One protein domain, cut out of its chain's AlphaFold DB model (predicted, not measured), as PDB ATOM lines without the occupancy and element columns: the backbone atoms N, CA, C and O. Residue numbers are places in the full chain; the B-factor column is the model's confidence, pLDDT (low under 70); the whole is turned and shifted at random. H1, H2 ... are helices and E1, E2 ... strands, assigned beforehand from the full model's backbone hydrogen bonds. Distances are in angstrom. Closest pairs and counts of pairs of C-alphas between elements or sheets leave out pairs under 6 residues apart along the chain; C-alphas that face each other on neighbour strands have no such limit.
ATOM      1  N   THR A   5     131.877 104.605 214.204       63.66
ATOM      2  CA  THR A   5     130.813 103.829 214.861       63.66
ATOM      3  C   THR A   5     129.606 104.692 215.250       63.66
ATOM      4  O   THR A   5     128.459 104.248 215.146       63.66
ATOM      5  N   GLU A   6     129.836 105.945 215.654       63.91
ATOM      6  CA  GLU A   6     128.765 106.902 215.967       63.91
ATOM      7  C   GLU A   6     128.009 107.295 214.694       63.91
ATOM      8  O   GLU A   6     126.779 107.271 214.680       63.91
ATOM      9  N   PHE A   7     128.729 107.546 213.596       61.59
ATOM     10  CA  PHE A   7     128.134 107.848 212.291       61.59
ATOM     11  C   PHE A   7     127.293 106.681 211.739       61.59
ATOM     12  O   PHE A   7     126.180 106.876 211.244       61.59
ATOM     13  N   GLN A   8     127.775 105.441 211.860       65.81
ATOM     14  CA  GLN A   8     127.018 104.252 211.445       65.81
ATOM     15  C   GLN A   8     125.747 104.047 212.280       65.81
ATOM     16  O   GLN A   8     124.691 103.712 211.740       65.81
ATOM     17  N   THR A   9     125.823 104.292 213.589       69.12
ATOM     18  CA  THR A   9     124.668 104.175 214.488       69.12
ATOM     19  C   THR A   9     123.635 105.267 214.207       69.12
ATOM     20  O   THR A   9     122.441 104.978 214.102       69.12
ATOM     21  N   GLN A  10     124.089 106.509 214.015       73.56
ATOM     22  CA  GLN A  10     123.228 107.641 213.686       73.56
ATOM     23  C   GLN A  10     122.540 107.450 212.327       73.56
ATOM     24  O   GLN A  10     121.313 107.516 212.258       73.56
ATOM     25  N   SER A  11     123.296 107.119 211.272       77.25
ATOM     26  CA  SER A  11     122.739 106.888 209.927       77.25
ATOM     27  C   SER A  11     121.715 105.750 209.899       77.25
ATOM     28  O   SER A  11     120.706 105.844 209.204       77.25
ATOM     29  N   ARG A  12     121.917 104.688 210.694       82.94
ATOM     30  CA  ARG A  12     120.917 103.622 210.861       82.94
ATOM     31  C   ARG A  12     119.624 104.156 211.472       82.94
ATOM     32  O   ARG A  12     118.551 103.849 210.963       82.94
ATOM     33  N   GLY A  13     119.714 104.927 212.554       86.38
ATOM     34  CA  GLY A  13     118.539 105.496 213.214       86.38
ATOM     35  C   GLY A  13     117.764 106.457 212.310       86.38
ATOM     36  O   GLY A  13     116.537 106.416 212.283       86.38
ATOM     37  N   GLU A  14     118.465 107.289 211.543       89.88
ATOM     38  CA  GLU A  14     117.847 108.224 210.597       89.88
ATOM     39  C   GLU A  14     117.190 107.497 209.415       89.88
ATOM     40  O   GLU A  14     116.068 107.836 209.047       89.88
ATOM     41  N   TRP A  15     117.811 106.434 208.893       90.44
ATOM     42  CA  TRP A  15     117.213 105.595 207.851       90.44
ATOM     43  C   TRP A  15     115.926 104.907 208.313       90.44
ATOM     44  O   TRP A  15     114.934 104.887 207.591       90.44
ATOM     45  N   ILE A  16     115.913 104.384 209.542       90.69
ATOM     46  CA  ILE A  16     114.707 103.779 210.124       90.69
ATOM     47  C   ILE A  16     113.593 104.820 210.241       90.69
ATOM     48  O   ILE A  16     112.476 104.549 209.821       90.69
ATOM     49  N   LYS A  17     113.901 106.025 210.737       92.19
ATOM     50  CA  LYS A  17     112.921 107.119 210.822       92.19
ATOM     51  C   LYS A  17     112.375 107.510 209.449       92.19
ATOM     52  O   LYS A  17     111.178 107.751 209.328       92.19
ATOM     53  N   LEU A  18     113.235 107.552 208.430       93.75
ATOM     54  CA  LEU A  18     112.836 107.820 207.050       93.75
ATOM     55  C   LEU A  18     111.835 106.763 206.556       93.75
ATOM     56  O   LEU A  18     110.794 107.117 206.007       93.75
ATOM     57  N   LEU A  19     112.106 105.477 206.800       93.31
ATOM     58  CA  LEU A  19     111.210 104.382 206.420       93.31
ATOM     59  C   LEU A  19     109.916 104.350 207.242       93.31
ATOM     60  O   LEU A  19     108.852 104.154 206.665       93.31
ATOM     61  N   ASP A  20     109.971 104.571 208.556       92.69
ATOM     62  CA  ASP A  20     108.781 104.600 209.417       92.69
ATOM     63  C   ASP A  20     107.856 105.777 209.061       92.69
ATOM     64  O   ASP A  20     106.635 105.641 209.125       92.69
ATOM     65  N   ALA A  21     108.413 106.915 208.629       94.62
ATOM     66  CA  ALA A  21     107.623 108.033 208.116       94.62
ATOM     67  C   ALA A  21     106.921 107.695 206.789       94.62
ATOM     68  O   ALA A  21     105.802 108.151 206.559       94.62
ATOM     69  N   LEU A  22     107.550 106.877 205.938       95.06
ATOM     70  CA  LEU A  22     106.949 106.400 204.691       95.06
ATOM     71  C   LEU A  22     105.923 105.275 204.926       95.06
ATOM     72  O   LEU A  22     104.932 105.175 204.206       95.06
ATOM     73  N   PHE A  23     106.142 104.442 205.945       94.06
ATOM     74  CA  PHE A  23     105.341 103.259 206.261       94.06
ATOM     75  C   PHE A  23     104.848 103.269 207.722       94.06
ATOM     76  O   PHE A  23     105.241 102.415 208.527       94.06
ATOM     77  N   PRO A  24     103.934 104.187 208.087       91.06
ATOM     78  CA  PRO A  24     103.538 104.414 209.482       91.06
ATOM     79  C   PRO A  24     102.822 103.224 210.137       91.06
ATOM     80  O   PRO A  24     102.787 103.113 211.361       91.06
ATOM     81  N   HIS A  25     102.253 102.314 209.342       89.94
ATOM     82  CA  HIS A  25     101.531 101.132 209.829       89.94
ATOM     83  C   HIS A  25     102.389  99.862 209.890       89.94
ATOM     84  O   HIS A  25     101.889  98.790 210.225       89.94
ATOM     85  N   GLY A  26     103.685  99.981 209.601       87.50
ATOM     86  CA  GLY A  26     104.624  98.869 209.598       87.50
ATOM     87  C   GLY A  26     105.326  98.705 208.261       87.50
ATOM     88  O   GLY A  26     104.761  98.986 207.208       87.50
ATOM     89  N   LEU A  27     106.570  98.231 208.327       90.94
ATOM     90  CA  LEU A  27     107.412  98.028 207.157       90.94
ATOM     91  C   LEU A  27     106.866  96.873 206.297       90.94
ATOM     92  O   LEU A  27     106.870  95.732 206.768       90.94
ATOM     93  N   PRO A  28     106.427  97.121 205.053       93.69
ATOM     94  CA  PRO A  28     106.009  96.045 204.170       93.69
ATOM     95  C   PRO A  28     107.228  95.256 203.675       93.69
ATOM     96  O   PRO A  28     108.329  95.794 203.551       93.69
ATOM     97  N   THR A  29     107.042  93.980 203.330       94.75
ATOM     98  CA  THR A  29     108.081  93.188 202.642       94.75
ATOM     99  C   THR A  29     108.335  93.688 201.225       94.75
ATOM    100  O   THR A  29     109.456  93.586 200.731       94.75
ATOM    101  N   ARG A  30     107.296  94.236 200.589       95.94
ATOM    102  CA  ARG A  30     107.329  94.825 199.255       95.94
ATOM    103  C   ARG A  30     106.270  95.918 199.137       95.94
ATOM    104  O   ARG A  30     105.151  95.740 199.611       95.94
ATOM    105  N   ALA A  31     106.619  97.021 198.489       97.38
ATOM    106  CA  ALA A  31     105.692  98.073 198.072       97.38
ATOM    107  C   ALA A  31     106.056  98.536 196.656       97.38
ATOM    108  O   ALA A  31     107.210  98.409 196.250       97.38
ATOM    109  N   SER A  32     105.090  99.050 195.897       98.12
ATOM    110  CA  SER A  32     105.328  99.533 194.536       98.12
ATOM    111  C   SER A  32     104.428 100.705 194.176       98.12
ATOM    112  O   SER A  32     103.275 100.753 194.603       98.12
ATOM    113  N   TRP A  33     104.948 101.597 193.341       98.56
ATOM    114  CA  TRP A  33     104.268 102.766 192.798       98.56
ATOM    115  C   TRP A  33     104.545 102.852 191.297       98.56
ATOM    116  O   TRP A  33     105.684 102.693 190.857       98.56
ATOM    117  N   ASP A  34     103.503 103.094 190.517       96.19
ATOM    118  CA  ASP A  34     103.528 103.251 189.058       96.19
ATOM    119  C   ASP A  34     102.966 104.612 188.606       96.19
ATOM    120  O   ASP A  34     103.291 105.091 187.522       96.19
ATOM    121  N   ASP A  35     102.188 105.280 189.460       96.44
ATOM    122  CA  ASP A  35     101.767 106.666 189.273       96.44
ATOM    123  C   ASP A  35     102.922 107.665 189.478       96.44
ATOM    124  O   ASP A  35     103.632 107.629 190.488       96.44
ATOM    125  N   GLN A  36     103.076 108.610 188.545       96.12
ATOM    126  CA  GLN A  36     104.173 109.582 188.561       96.12
ATOM    127  C   GLN A  36     104.149 110.478 189.806       96.12
ATOM    128  O   GLN A  36     105.206 110.747 190.380       96.12
ATOM    129  N   ALA A  37     102.973 110.942 190.241       96.94
ATOM    130  CA  ALA A  37     102.881 111.827 191.398       96.94
ATOM    131  C   ALA A  37     103.267 111.087 192.686       96.94
ATOM    132  O   ALA A  37     104.041 111.612 193.491       96.94
ATOM    133  N   ALA A  38     102.800 109.846 192.845       98.06
ATOM    134  CA  ALA A  38     103.187 108.982 193.954       98.06
ATOM    135  C   ALA A  38     104.690 108.657 193.933       98.06
ATOM    136  O   ALA A  38     105.357 108.797 194.958       98.06
ATOM    137  N   ILE A  39     105.247 108.307 192.767       98.44
ATOM    138  CA  ILE A  39     106.689 108.082 192.585       98.44
ATOM    139  C   ILE A  39     107.476 109.322 193.021       98.44
ATOM    140  O   ILE A  39     108.361 109.216 193.870       98.44
ATOM    141  N   CYS A  40     107.145 110.507 192.497       98.44
ATOM    142  CA  CYS A  40     107.824 111.748 192.865       98.44
ATOM    143  C   CYS A  40     107.706 112.038 194.367       98.44
ATOM    144  O   CYS A  40     108.691 112.448 194.975       98.44
ATOM    145  N   ALA A  41     106.549 111.794 194.987       98.38
ATOM    146  CA  ALA A  41     106.370 111.984 196.425       98.38
ATOM    147  C   ALA A  41     107.304 111.082 197.251       98.38
ATOM    148  O   ALA A  41     107.973 111.571 198.163       98.38
ATOM    149  N   VAL A  42     107.413 109.795 196.902       98.38
ATOM    150  CA  VAL A  42     108.320 108.857 197.586       98.38
ATOM    151  C   VAL A  42     109.783 109.248 197.369       98.38
ATOM    152  O   VAL A  42     110.561 109.292 198.319       98.38
ATOM    153  N   LEU A  43     110.169 109.583 196.137       98.25
ATOM    154  CA  LEU A  43     111.541 109.983 195.814       98.25
ATOM    155  C   LEU A  43     111.937 111.306 196.486       98.25
ATOM    156  O   LEU A  43     113.069 111.435 196.949       98.25
ATOM    157  N   ASN A  44     111.015 112.263 196.602       98.25
ATOM    158  CA  ASN A  44     111.235 113.505 197.346       98.25
ATOM    159  C   ASN A  44     111.333 113.266 198.849       98.25
ATOM    160  O   ASN A  44     112.178 113.875 199.500       98.25
ATOM    161  N   HIS A  45     110.528 112.349 199.394       97.62
ATOM    162  CA  HIS A  45     110.654 111.919 200.785       97.62
ATOM    163  C   HIS A  45     112.056 111.370 201.060       97.62
ATOM    164  O   HIS A  45     112.716 111.833 201.989       97.62
ATOM    165  N   LEU A  46     112.564 110.479 200.198       96.44
ATOM    166  CA  LEU A  46     113.948 109.998 200.276       96.44
ATOM    167  C   LEU A  46     114.962 111.144 200.137       96.44
ATOM    168  O   LEU A  46     115.915 111.227 200.910       96.44
ATOM    169  N   GLY A  47     114.726 112.061 199.199       95.50
ATOM    170  CA  GLY A  47     115.575 113.221 198.935       95.50
ATOM    171  C   GLY A  47     115.781 114.154 200.132       95.50
ATOM    172  O   GLY A  47     116.844 114.767 200.240       95.50
ATOM    173  N   THR A  48     114.837 114.202 201.086       94.62
ATOM    174  CA  THR A  48     114.987 114.994 202.328       94.62
ATOM    175  C   THR A  48     116.194 114.581 203.174       94.62
ATOM    176  O   THR A  48     116.683 115.376 203.978       94.62
ATOM    177  N   ALA A  49     116.694 113.360 202.975       91.69
ATOM    178  CA  ALA A  49     117.859 112.825 203.654       91.69
ATOM    179  C   ALA A  49     118.822 112.156 202.659       91.69
ATOM    180  O   ALA A  49     119.277 111.036 202.877       91.69
ATOM    181  N   ALA A  50     119.147 112.857 201.566       88.06
ATOM    182  CA  ALA A  50     119.995 112.372 200.472       88.06
ATOM    183  C   ALA A  50     121.341 111.755 200.912       88.06
ATOM    184  O   ALA A  50     121.874 110.888 200.230       88.06
ATOM    185  N   GLN A  51     121.901 112.179 202.048       87.12
ATOM    186  CA  GLN A  51     123.130 111.628 202.628       87.12
ATOM    187  C   GLN A  51     122.976 110.210 203.204       87.12
ATOM    188  O   GLN A  51     123.976 109.572 203.537       87.12
ATOM    189  N   LEU A  52     121.741 109.734 203.381       87.31
ATOM    190  CA  LEU A  52     121.437 108.442 203.989       87.31
ATOM    191  C   LEU A  52     121.364 107.302 202.991       87.31
ATOM    192  O   LEU A  52     121.214 106.170 203.437       87.31
ATOM    193  N   HIS A  53     121.484 107.549 201.688       87.88
ATOM    194  CA  HIS A  53     121.461 106.503 200.671       87.88
ATOM    195  C   HIS A  53     122.451 106.753 199.545       87.88
ATOM    196  O   HIS A  53     122.803 107.888 199.246       87.88
ATOM    197  N   TYR A  54     122.844 105.664 198.889       89.00
ATOM    198  CA  TYR A  54     123.581 105.685 197.635       89.00
ATOM    199  C   TYR A  54     122.747 105.078 196.518       89.00
ATOM    200  O   TYR A  54     122.135 104.021 196.687       89.00
ATOM    201  N   ALA A  55     122.771 105.751 195.373       90.38
ATOM    202  CA  ALA A  55     122.230 105.263 194.123       90.38
ATOM    203  C   ALA A  55     123.291 104.477 193.349       90.38
ATOM    204  O   ALA A  55     124.373 104.985 193.034       90.38
ATOM    205  N   PHE A  56     122.941 103.245 193.005       89.50
ATOM    206  CA  PHE A  56     123.651 102.416 192.043       89.50
ATOM    207  C   PHE A  56     122.900 102.517 190.722       89.50
ATOM    208  O   PHE A  56     121.701 102.246 190.658       89.50
ATOM    209  N   LEU A  57     123.597 102.965 189.689       89.69
ATOM    210  CA  LEU A  57     123.034 103.362 188.407       89.69
ATOM    211  C   LEU A  57     123.384 102.320 187.329       89.69
ATOM    212  O   LEU A  57     124.298 101.518 187.533       89.69
ATOM    213  N   PRO A  58     122.723 102.344 186.156       86.12
ATOM    214  CA  PRO A  58     122.941 101.341 185.107       86.12
ATOM    215  C   PRO A  58     124.379 101.262 184.578       86.12
ATOM    216  O   PRO A  58     124.780 100.259 183.995       86.12
ATOM    217  N   THR A  59     125.152 102.343 184.722       83.19
ATOM    218  CA  THR A  59     126.502 102.469 184.145       83.19
ATOM    219  C   THR A  59     127.599 102.741 185.171       83.19
ATOM    220  O   THR A  59     128.774 102.585 184.851       83.19
ATOM    221  N   HIS A  60     127.244 103.159 186.386       77.62
ATOM    222  CA  HIS A  60     128.170 103.472 187.478       77.62
ATOM    223  C   HIS A  60     127.397 103.543 188.805       77.62
ATOM    224  O   HIS A  60     126.185 103.393 188.823       77.62
ATOM    225  N   GLY A  61     128.052 103.796 189.935       72.31
ATOM    226  CA  GLY A  61     127.368 104.059 191.210       72.31
ATOM    227  C   GLY A  61     127.808 105.373 191.844       72.31
ATOM    228  O   GLY A  61     128.525 106.157 191.217       72.31
ATOM    229  N   GLY A  62     127.378 105.601 193.085       74.88
ATOM    230  CA  GLY A  62     127.953 106.618 193.971       74.88
ATOM    231  C   GLY A  62     127.337 108.014 193.876       74.88
ATOM    232  O   GLY A  62     127.992 108.980 194.262       74.88
ATOM    233  N   LEU A  63     126.104 108.146 193.374       87.12
ATOM    234  CA  LEU A  63     125.355 109.408 193.439       87.12
ATOM    235  C   LEU A  63     124.277 109.359 194.523       87.12
ATOM    236  O   LEU A  63     123.765 108.293 194.854       87.12
ATOM    237  N   ASN A  64     123.893 110.527 195.030       90.62
ATOM    238  CA  ASN A  64     122.790 110.666 195.977       90.62
ATOM    239  C   ASN A  64     121.585 111.266 195.257       90.62
ATOM    240  O   ASN A  64     121.726 112.260 194.541       90.62
ATOM    241  N   LEU A  65     120.408 110.677 195.467       95.00
ATOM    242  CA  LEU A  65     119.143 111.246 195.006       95.00
ATOM    243  C   LEU A  65     118.690 112.332 195.988       95.00
ATOM    244  O   LEU A  65     118.499 112.025 197.164       95.00
ATOM    245  N   SER A  66     118.493 113.560 195.507       96.62
ATOM    246  CA  SER A  66     118.000 114.696 196.302       96.62
ATOM    247  C   SER A  66     116.537 115.050 196.035       96.62
ATOM    248  O   SER A  66     115.943 115.800 196.805       96.62
ATOM    249  N   GLY A  67     115.931 114.484 194.992       97.50
ATOM    250  CA  GLY A  67     114.507 114.629 194.724       97.50
ATOM    251  C   GLY A  67     114.119 114.205 193.315       97.50
ATOM    252  O   GLY A  67     114.954 113.751 192.526       97.50
ATOM    253  N   ALA A  68     112.839 114.375 193.009       98.31
ATOM    254  CA  ALA A  68     112.263 114.137 191.701       98.31
ATOM    255  C   ALA A  68     111.059 115.048 191.434       98.31
ATOM    256  O   ALA A  68     110.304 115.388 192.347       98.31
ATOM    257  N   GLN A  69     110.818 115.385 190.171       97.88
ATOM    258  CA  GLN A  69     109.613 116.112 189.760       97.88
ATOM    259  C   GLN A  69     109.173 115.736 188.339       97.88
ATOM    260  O   GLN A  69     109.991 115.250 187.562       97.88
ATOM    261  N   PRO A  70     107.913 115.988 187.956       97.75
ATOM    262  CA  PRO A  70     107.504 115.907 186.557       97.75
ATOM    263  C   PRO A  70     108.294 116.891 185.675       97.75
ATOM    264  O   PRO A  70     108.504 118.046 186.050       97.75
ATOM    265  N   ASN A  71     108.697 116.460 184.480       95.56
ATOM    266  CA  ASN A  71     109.360 117.297 183.479       95.56
ATOM    267  C   ASN A  71     108.315 118.049 182.636       95.56
ATOM    268  O   ASN A  71     108.007 117.682 181.499       95.56
ATOM    269  N   GLY A  72     107.720 119.095 183.209       91.31
ATOM    270  CA  GLY A  72     106.673 119.872 182.537       91.31
ATOM    271  C   GLY A  72     105.487 118.998 182.110       91.31
ATOM    272  O   GLY A  72     104.943 118.246 182.912       91.31
ATOM    273  N   SER A  73     105.080 119.095 180.842       88.50
ATOM    274  CA  SER A  73     103.960 118.332 180.269       88.50
ATOM    275  C   SER A  73     104.382 117.092 179.467       88.50
ATOM    276  O   SER A  73     103.548 116.499 178.787       88.50
ATOM    277  N   THR A  74     105.654 116.684 179.522       93.31
ATOM    278  CA  THR A  74     106.178 115.586 178.684       93.31
ATOM    279  C   THR A  74     105.749 114.192 179.146       93.31
ATOM    280  O   THR A  74     105.929 113.224 178.411       93.31
ATOM    281  N   GLY A  75     105.220 114.072 180.368       94.06
ATOM    282  CA  GLY A  75     104.985 112.785 181.028       94.06
ATOM    283  C   GLY A  75     106.266 112.099 181.524       94.06
ATOM    284  O   GLY A  75     106.190 111.010 182.086       94.06
ATOM    285  N   LEU A  76     107.434 112.729 181.350       97.75
ATOM    286  CA  LEU A  76     108.718 112.253 181.866       97.75
ATOM    287  C   LEU A  76     108.980 112.807 183.268       97.75
ATOM    288  O   LEU A  76     108.351 113.772 183.703       97.75
ATOM    289  N   THR A  77     109.939 112.207 183.963       98.38
ATOM    290  CA  THR A  77     110.354 112.581 185.315       98.38
ATOM    291  C   THR A  77     111.785 113.113 185.291       98.38
ATOM    292  O   THR A  77     112.662 112.537 184.650       98.38
ATOM    293  N   GLU A  78     112.022 114.200 186.018       98.25
ATOM    294  CA  GLU A  78     113.349 114.658 186.418       98.25
ATOM    295  C   GLU A  78     113.749 113.966 187.719       98.25
ATOM    296  O   GLU A  78     113.018 114.046 188.704       98.25
ATOM    297  N   LEU A  79     114.914 113.323 187.737       98.00
ATOM    298  CA  LEU A  79     115.588 112.855 188.943       98.00
ATOM    299  C   LEU A  79     116.809 113.740 189.201       98.00
ATOM    300  O   LEU A  79     117.617 113.973 188.299       98.00
ATOM    301  N   TYR A  80     116.965 114.206 190.438       97.00
ATOM    302  CA  TYR A  80     118.121 114.999 190.855       97.00
ATOM    303  C   TYR A  80     119.155 114.093 191.513       97.00
ATOM    304  O   TYR A  80     118.999 113.684 192.665       97.00
ATOM    305  N   LEU A  81     120.198 113.750 190.759       92.81
ATOM    306  CA  LEU A  81     121.254 112.831 191.179       92.81
ATOM    307  C   LEU A  81     122.589 113.577 191.222       92.81
ATOM    308  O   LEU A  81     123.178 113.908 190.192       92.81
ATOM    309  N   GLY A  82     123.070 113.866 192.432       88.81
ATOM    310  CA  GLY A  82     124.227 114.738 192.628       88.81
ATOM    311  C   GLY A  82     123.981 116.139 192.055       88.81
ATOM    312  O   GLY A  82     123.007 116.796 192.411       88.81
ATOM    313  N   SER A  83     124.864 116.604 191.169       88.94
ATOM    314  CA  SER A  83     124.719 117.884 190.456       88.94
ATOM    315  C   SER A  83     124.003 117.764 189.105       88.94
ATOM    316  O   SER A  83     123.939 118.740 188.360       88.94
ATOM    317  N   GLN A  84     123.502 116.577 188.756       91.62
ATOM    318  CA  GLN A  84     122.932 116.291 187.444       91.62
ATOM    319  C   GLN A  84     121.407 116.203 187.502       91.62
ATOM    320  O   GLN A  84     120.830 115.658 188.444       91.62
ATOM    321  N   VAL A  85     120.766 116.690 186.439       96.19
ATOM    322  CA  VAL A  85     119.341 116.474 186.176       96.19
ATOM    323  C   VAL A  85     119.213 115.333 185.178       96.19
ATOM    324  O   VAL A  85     119.724 115.414 184.057       96.19
ATOM    325  N   TRP A  86     118.556 114.262 185.602       96.50
ATOM    326  CA  TRP A  86     118.275 113.107 184.765       96.50
ATOM    327  C   TRP A  86     116.825 113.158 184.312       96.50
ATOM    328  O   TRP A  86     115.935 113.176 185.150       96.50
ATOM    329  N   ILE A  87     116.580 113.152 183.008       98.00
ATOM    330  CA  ILE A  87     115.234 113.076 182.438       98.00
ATOM    331  C   ILE A  87     114.995 111.644 181.979       98.00
ATOM    332  O   ILE A  87     115.740 111.128 181.145       98.00
ATOM    333  N   CYS A  88     113.964 110.994 182.504       97.75
ATOM    334  CA  CYS A  88     113.662 109.604 182.182       97.75
ATOM    335  C   CYS A  88     112.165 109.301 182.252       97.75
ATOM    336  O   CYS A  88     111.383 110.017 182.874       97.75
ATOM    337  N   GLN A  89     111.768 108.194 181.628       97.69
ATOM    338  CA  GLN A  89     110.494 107.554 181.928       97.69
ATOM    339  C   GLN A  89     110.708 106.668 183.153       97.69
ATOM    340  O   GLN A  89     111.469 105.710 183.066       97.69
ATOM    341  N   VAL A  90     110.040 106.936 184.274       97.94
ATOM    342  CA  VAL A  90     110.008 105.980 185.393       97.94
ATOM    343  C   VAL A  90     108.805 105.069 185.187       97.94
ATOM    344  O   VAL A  90     107.671 105.536 185.201       97.94
ATOM    345  N   ALA A  91     109.056 103.788 184.929       97.25
ATOM    346  CA  ALA A  91     108.008 102.793 184.715       97.25
ATOM    347  C   ALA A  91     107.478 102.236 186.041       97.25
ATOM    348  O   ALA A  91     106.291 101.947 186.164       97.25
ATOM    349  N   ASN A  92     108.357 102.073 187.031       98.31
ATOM    350  CA  ASN A  92     107.987 101.591 188.353       98.31
ATOM    351  C   ASN A  92     109.000 102.059 189.401       98.31
ATOM    352  O   ASN A  92     110.205 102.072 189.155       98.31
ATOM    353  N   LEU A  93     108.508 102.388 190.589       98.69
ATOM    354  CA  LEU A  93     109.297 102.443 191.809       98.69
ATOM    355  C   LEU A  93     108.859 101.286 192.699       98.69
ATOM    356  O   LEU A  93     107.670 101.122 192.957       98.69
ATOM    357  N   SER A  94     109.807 100.521 193.222       98.50
ATOM    358  CA  SER A  94     109.543  99.470 194.201       98.50
ATOM    359  C   SER A  94     110.399  99.651 195.444       98.50
ATOM    360  O   SER A  94     111.499 100.194 195.393       98.50
ATOM    361  N   PHE A  95     109.863  99.212 196.574       98.00
ATOM    362  CA  PHE A  95     110.552  99.077 197.845       98.00
ATOM    363  C   PHE A  95     110.593  97.601 198.223       98.00
ATOM    364  O   PHE A  95     109.584  96.905 198.098       98.00
ATOM    365  N   GLU A  96     111.732  97.146 198.734       96.88
ATOM    366  CA  GLU A  96     111.962  95.757 199.110       96.88
ATOM    367  C   GLU A  96     112.558  95.678 200.519       96.88
ATOM    368  O   GLU A  96     113.560  96.326 200.828       96.88
ATOM    369  N   SER A  97     111.957  94.846 201.373       94.44
ATOM    370  CA  SER A  97     112.491  94.473 202.687       94.44
ATOM    371  C   SER A  97     112.398  92.962 202.931       94.44
ATOM    372  O   SER A  97     111.735  92.229 202.193       94.44
ATOM    373  N   PHE A  98     113.061  92.478 203.984       91.06
ATOM    374  CA  PHE A  98     113.159  91.045 204.311       91.06
ATOM    375  C   PHE A  98     112.488  90.680 205.645       91.06
ATOM    376  O   PHE A  98     112.885  89.720 206.306       91.06
ATOM    377  N   GLY A  99     111.475  91.457 206.051       80.06
ATOM    378  CA  GLY A  99     110.554  91.134 207.149       80.06
ATOM    379  C   GLY A  99     111.094  91.295 208.577       80.06
ATOM    380  O   GLY A  99     110.304  91.298 209.517       80.06
ATOM    381  N   ASP A 100     112.404  91.472 208.763       78.69
ATOM    382  CA  ASP A 100     113.018  91.727 210.070       78.69
ATOM    383  C   ASP A 100     113.384  93.213 210.219       78.69
ATOM    384  O   ASP A 100     114.171  93.759 209.442       78.69
ATOM    385  N   ARG A 101     112.853  93.874 211.259       68.31
ATOM    386  CA  ARG A 101     113.204  95.262 211.614       68.31
ATOM    387  C   ARG A 101     114.663  95.403 212.085       68.31
ATOM    388  O   ARG A 101     115.152  96.506 212.283       68.31
ATOM    389  N   ASN A 102     115.414  94.329 212.268       74.69
ATOM    390  CA  ASN A 102     116.858  94.428 212.472       74.69
ATOM    391  C   ASN A 102     117.644  94.479 211.153       74.69
ATOM    392  O   ASN A 102     118.806  94.881 211.169       74.69
ATOM    393  N   ASP A 103     116.993  94.208 210.015       82.12
ATOM    394  CA  ASP A 103     117.614  94.086 208.693       82.12
ATOM    395  C   ASP A 103     117.359  95.281 207.759       82.12
ATOM    396  O   ASP A 103     117.541  95.173 206.546       82.12
ATOM    397  N   TYR A 104     117.012  96.460 208.291       86.06
ATOM    398  CA  TYR A 104     116.794  97.666 207.470       86.06
ATOM    399  C   TYR A 104     117.978  98.049 206.571       86.06
ATOM    400  O   TYR A 104     117.792  98.731 205.568       86.06
ATOM    401  N   GLN A 105     119.190  97.609 206.918       84.00
ATOM    402  CA  GLN A 105     120.401  97.805 206.115       84.00
ATOM    403  C   GLN A 105     120.368  97.097 204.750       84.00
ATOM    404  O   GLN A 105     121.123  97.474 203.860       84.00
ATOM    405  N   TRP A 106     119.506  96.087 204.595       89.62
ATOM    406  CA  TRP A 106     119.279  95.357 203.346       89.62
ATOM    407  C   TRP A 106     118.056  95.859 202.582       89.62
ATOM    408  O   TRP A 106     117.806  95.388 201.477       89.62
ATOM    409  N   CYS A 107     117.283  96.780 203.162       93.06
ATOM    410  CA  CYS A 107     116.155  97.373 202.462       93.06
ATOM    411  C   CYS A 107     116.658  98.299 201.359       93.06
ATOM    412  O   CYS A 107     117.633  99.031 201.554       93.06
ATOM    413  N   TYR A 108     115.961  98.296 200.232       94.69
ATOM    414  CA  TYR A 108     116.296  99.154 199.107       94.69
ATOM    415  C   TYR A 108     115.059  99.599 198.351       94.69
ATOM    416  O   TYR A 108     114.002  98.966 198.403       94.69
ATOM    417  N   PHE A 109     115.229 100.694 197.623       97.38
ATOM    418  CA  PHE A 109     114.301 101.096 196.580       97.38
ATOM    419  C   PHE A 109     114.895 100.746 195.224       97.38
ATOM    420  O   PHE A 109     116.108 100.835 195.044       97.38
ATOM    421  N   ARG A 110     114.057 100.362 194.267       97.62
ATOM    422  CA  ARG A 110     114.445 100.118 192.881       97.62
ATOM    423  C   ARG A 110     113.559 100.934 191.952       97.62
ATOM    424  O   ARG A 110     112.338 100.834 192.012       97.62
ATOM    425  N   ILE A 111     114.186 101.746 191.112       98.12
ATOM    426  CA  ILE A 111     113.551 102.536 190.062       98.12
ATOM    427  C   ILE A 111     113.778 101.785 188.753       98.12
ATOM    428  O   ILE A 111     114.920 101.626 188.328       98.12
ATOM    429  N   GLU A 112     112.704 101.337 188.118       98.06
ATOM    430  CA  GLU A 112     112.725 100.799 186.760       98.06
ATOM    431  C   GLU A 112     112.452 101.921 185.768       98.06
ATOM    432  O   GLU A 112     111.443 102.630 185.878       98.06
ATOM    433  N   LEU A 113     113.331 102.077 184.782       97.62
ATOM    434  CA  LEU A 113     113.162 103.060 183.723       97.62
ATOM    435  C   LEU A 113     112.465 102.429 182.518       97.62
ATOM    436  O   LEU A 113     112.844 101.366 182.027       97.62
ATOM    437  N   GLY A 114     111.451 103.124 182.012       96.62
ATOM    438  CA  GLY A 114     110.820 102.802 180.742       96.62
ATOM    439  C   GLY A 114     111.746 103.114 179.568       96.62
ATOM    440  O   GLY A 114     112.578 104.019 179.634       96.62
ATOM    441  N   ALA A 115     111.580 102.368 178.478       96.62
ATOM    442  CA  ALA A 115     112.328 102.612 177.254       96.62
ATOM    443  C   ALA A 115     111.896 103.933 176.598       96.62
ATOM    444  O   ALA A 115     110.703 104.181 176.417       96.62
ATOM    445  N   LEU A 116     112.863 104.750 176.181       97.00
ATOM    446  CA  LEU A 116     112.640 105.960 175.392       97.00
ATOM    447  C   LEU A 116     113.416 105.899 174.072       97.00
ATOM    448  O   LEU A 116     114.556 105.427 174.047       97.00
ATOM    449  N   PRO A 117     112.849 106.423 172.970       95.75
ATOM    450  CA  PRO A 117     113.605 106.603 171.739       95.75
ATOM    451  C   PRO A 117     114.689 107.665 171.940       95.75
ATOM    452  O   PRO A 117     114.480 108.646 172.663       95.75
ATOM    453  N   GLY A 170     116.924 101.304 181.690       95.75
ATOM    454  CA  GLY A 170     117.725 100.686 182.742       95.75
ATOM    455  C   GLY A 170     117.082 100.762 184.119       95.75
ATOM    456  O   GLY A 170     115.886 101.017 184.231       95.75
ATOM    457  N   SER A 171     117.866 100.541 185.167       96.00
ATOM    458  CA  SER A 171     117.383 100.497 186.543       96.00
ATOM    459  C   SER A 171     118.337 101.167 187.536       96.00
ATOM    460  O   SER A 171     119.559 101.193 187.371       96.00
ATOM    461  N   ILE A 172     117.773 101.735 188.599       95.00
ATOM    462  CA  ILE A 172     118.520 102.364 189.693       95.00
ATOM    463  C   ILE A 172     118.127 101.674 190.988       95.00
ATOM    464  O   ILE A 172     116.939 101.477 191.231       95.00
ATOM    465  N   VAL A 173     119.090 101.357 191.850       94.38
ATOM    466  CA  VAL A 173     118.799 100.871 193.206       94.38
ATOM    467  C   VAL A 173     119.370 101.816 194.257       94.38
ATOM    468  O   VAL A 173     120.487 102.306 194.118       94.38
ATOM    469  N   LEU A 174     118.583 102.103 195.294       93.88
ATOM    470  CA  LEU A 174     118.920 103.004 196.394       93.88
ATOM    471  C   LEU A 174     119.038 102.190 197.686       93.88
ATOM    472  O   LEU A 174     118.032 101.676 198.179       93.88
ATOM    473  N   PHE A 175     120.242 102.102 198.250       91.56
ATOM    474  CA  PHE A 175     120.496 101.463 199.550       91.56
ATOM    475  C   PHE A 175     120.953 102.487 200.583       91.56
ATOM    476  O   PHE A 175     121.591 103.473 200.227       91.56
ATOM    477  N   LYS A 176     120.726 102.210 201.874       89.50
ATOM    478  CA  LYS A 176     121.218 103.050 202.977       89.50
ATOM    479  C   LYS A 176     122.741 103.234 202.934       89.50
ATOM    480  O   LYS A 176     123.447 102.248 203.042       89.50
ATOM    481  N   ALA A 177     123.273 104.449 202.957       82.81
ATOM    482  CA  ALA A 177     124.700 104.743 203.077       82.81
ATOM    483  C   ALA A 177     125.181 104.786 204.552       82.81
ATOM    484  O   ALA A 177     124.440 105.246 205.427       82.81
ATOM    485  N   PRO A 178     126.394 104.292 204.882       75.44
ATOM    486  CA  PRO A 178     127.108 103.255 204.135       75.44
ATOM    487  C   PRO A 178     126.275 101.964 204.146       75.44
ATOM    488  O   PRO A 178     125.636 101.661 205.165       75.44
ATOM    489  N   SER A 179     126.255 101.237 203.025       73.38
ATOM    490  CA  SER A 179     125.445 100.017 202.894       73.38
ATOM    491  C   SER A 179     126.314  98.774 203.037       73.38
ATOM    492  O   SER A 179     127.479  98.771 202.647       73.38
ATOM    493  N   VAL A 180     125.748  97.692 203.578       73.75
ATOM    494  CA  VAL A 180     126.426  96.386 203.560       73.75
ATOM    495  C   VAL A 180     126.616  95.919 202.117       73.75
ATOM    496  O   VAL A 180     127.638  95.334 201.798       73.75
ATOM    497  N   TYR A 181     125.676  96.246 201.228       75.62
ATOM    498  CA  TYR A 181     125.759  95.924 199.806       75.62
ATOM    499  C   TYR A 181     126.982  96.573 199.118       75.62
ATOM    500  O   TYR A 181     127.740  95.895 198.436       75.62
ATOM    501  N   ASP A 182     127.222  97.858 199.385       72.94
ATOM    502  CA  ASP A 182     128.368  98.663 198.920       72.94
ATOM    503  C   ASP A 182     129.714  98.077 199.378       72.94
ATOM    504  O   ASP A 182     130.681  98.029 198.622       72.94
ATOM    505  N   ALA A 183     129.769  97.556 200.607       70.69
ATOM    506  CA  ALA A 183     130.978  96.926 201.136       70.69
ATOM    507  C   ALA A 183     131.315  95.577 200.468       70.69
ATOM    508  O   ALA A 183     132.474  95.158 200.495       70.69
TER     509      ALA A 183
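Overview. This is residues 5 to 117 and 170 to 183 of the 236 residues of an uncharacterized protein of Hymenobacter jeollabukensis (UniProt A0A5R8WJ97). One strongly twisted sheet of eight strands curls round the helix H2, and its longest strand, E6, bends sharply so that its first part runs beside the hairpin E4 and E5 and its later part runs between E1 and E7. The longest helix, H1, lies at one end of the domain, with its first residues far from H2 and its residues 18 to 22 packing on H2, while the tiny H3 closes the printed part beyond E8. The printed part has 127 residues, with three named helices and eight named strands in the order H1 E1 H2 E2 E3 E4 E5 E6 E7 E8 H3. The sheet is branched, its neighbour pairs are antiparallel, and the class is mixed, helices and strands. The whole is compact, with a radius of gyration of the C-alphas of 14.2 A and spans of 44 by 30 by 21 A.

Along the chain. E6 covers residues 84 to 96 and measures 26.0 A from first to last C-alpha, beginning at (122.932, 116.291, 187.444). E7, residues 108 to 114, measures 19.5 A, and E8, residues 170 to 176, measures 20.7 A. E4 is residues 65 to 70, 15.1 A, and E5 residues 77 to 81, 12.4 A. The shorter strands are E1, residues 30 to 33, E2, residues 53 to 56, and E3, residues 61 to 63. H1, residues 5 to 22, measures 26.1 A from C-alpha 5 at (130.813, 103.829, 214.861). H2, residues 36 to 47, measures 15.8 A. H3, residues 180 to 183, ends with C-alpha 183 at (130.978, 96.926, 201.136).

Arrangement. E6 bends by 96 degrees at residue 89, and its pairing is staggered: residues 84 to 88 pair with E5, 89 to 96 with E7, and 93 to 96 with E1. E1 and E7 lie on opposite sides of E6. N 31 and O 95 of E1 and E6 are 3.0 A apart, and N 94 and O 110 of E6 and E7 are 2.8 A apart, within hydrogen-bond range. For E5 and E6 such a pair is N 79 and O 86, 2.8 A. E4, E5, E6 and E7 form a meander, each strand the antiparallel neighbour of the one before; in the hairpin E4 and E5, N 78 and O 69 are 2.8 A apart. E7 and E8 are antiparallel at 164 degrees, with N 111 and O 172 at 2.8 A. E2 lies between E8 and E3, one on each side, with N 54 and O 175 at 2.9 A and, in the hairpin E2 and E3, N 55 and O 63 at 2.8 A. E3 runs on into E4 across a break of 1 residue, at 77 degrees. The sheet curls round H2, whose closest C-alphas to E4 are those of Gly 47 and Ser 66, 3.9 A apart. H1 touches H2 with residues 18 to 22 alone, at a shallow tilt of 24 degrees, opposite ways; the closest C-alphas, of Leu 18 and Leu 46, are 7.2 A apart. H1 only grazes the sheet with residues 11 to 16, and H3 only grazes it with residues 181 to 182. H1 and H3 are apart. In H1 and H2 every O i to N i+4 pair is within hydrogen-bond range; H3 is too short for such a pair.

Size, cuts and confidence. The C-alphas farthest apart are those of Glu 6 and Pro 117, 46.8 A. Residues 118 to 169 are not printed, and C-alphas 117 and 170 are 13.2 A apart across this cut. Of the links that are printed whole, E6 to E7 is long, with 11 residues. The mean pLDDT of the printed part is 90.4; residues 5 to 9 and residue 101 are under 70.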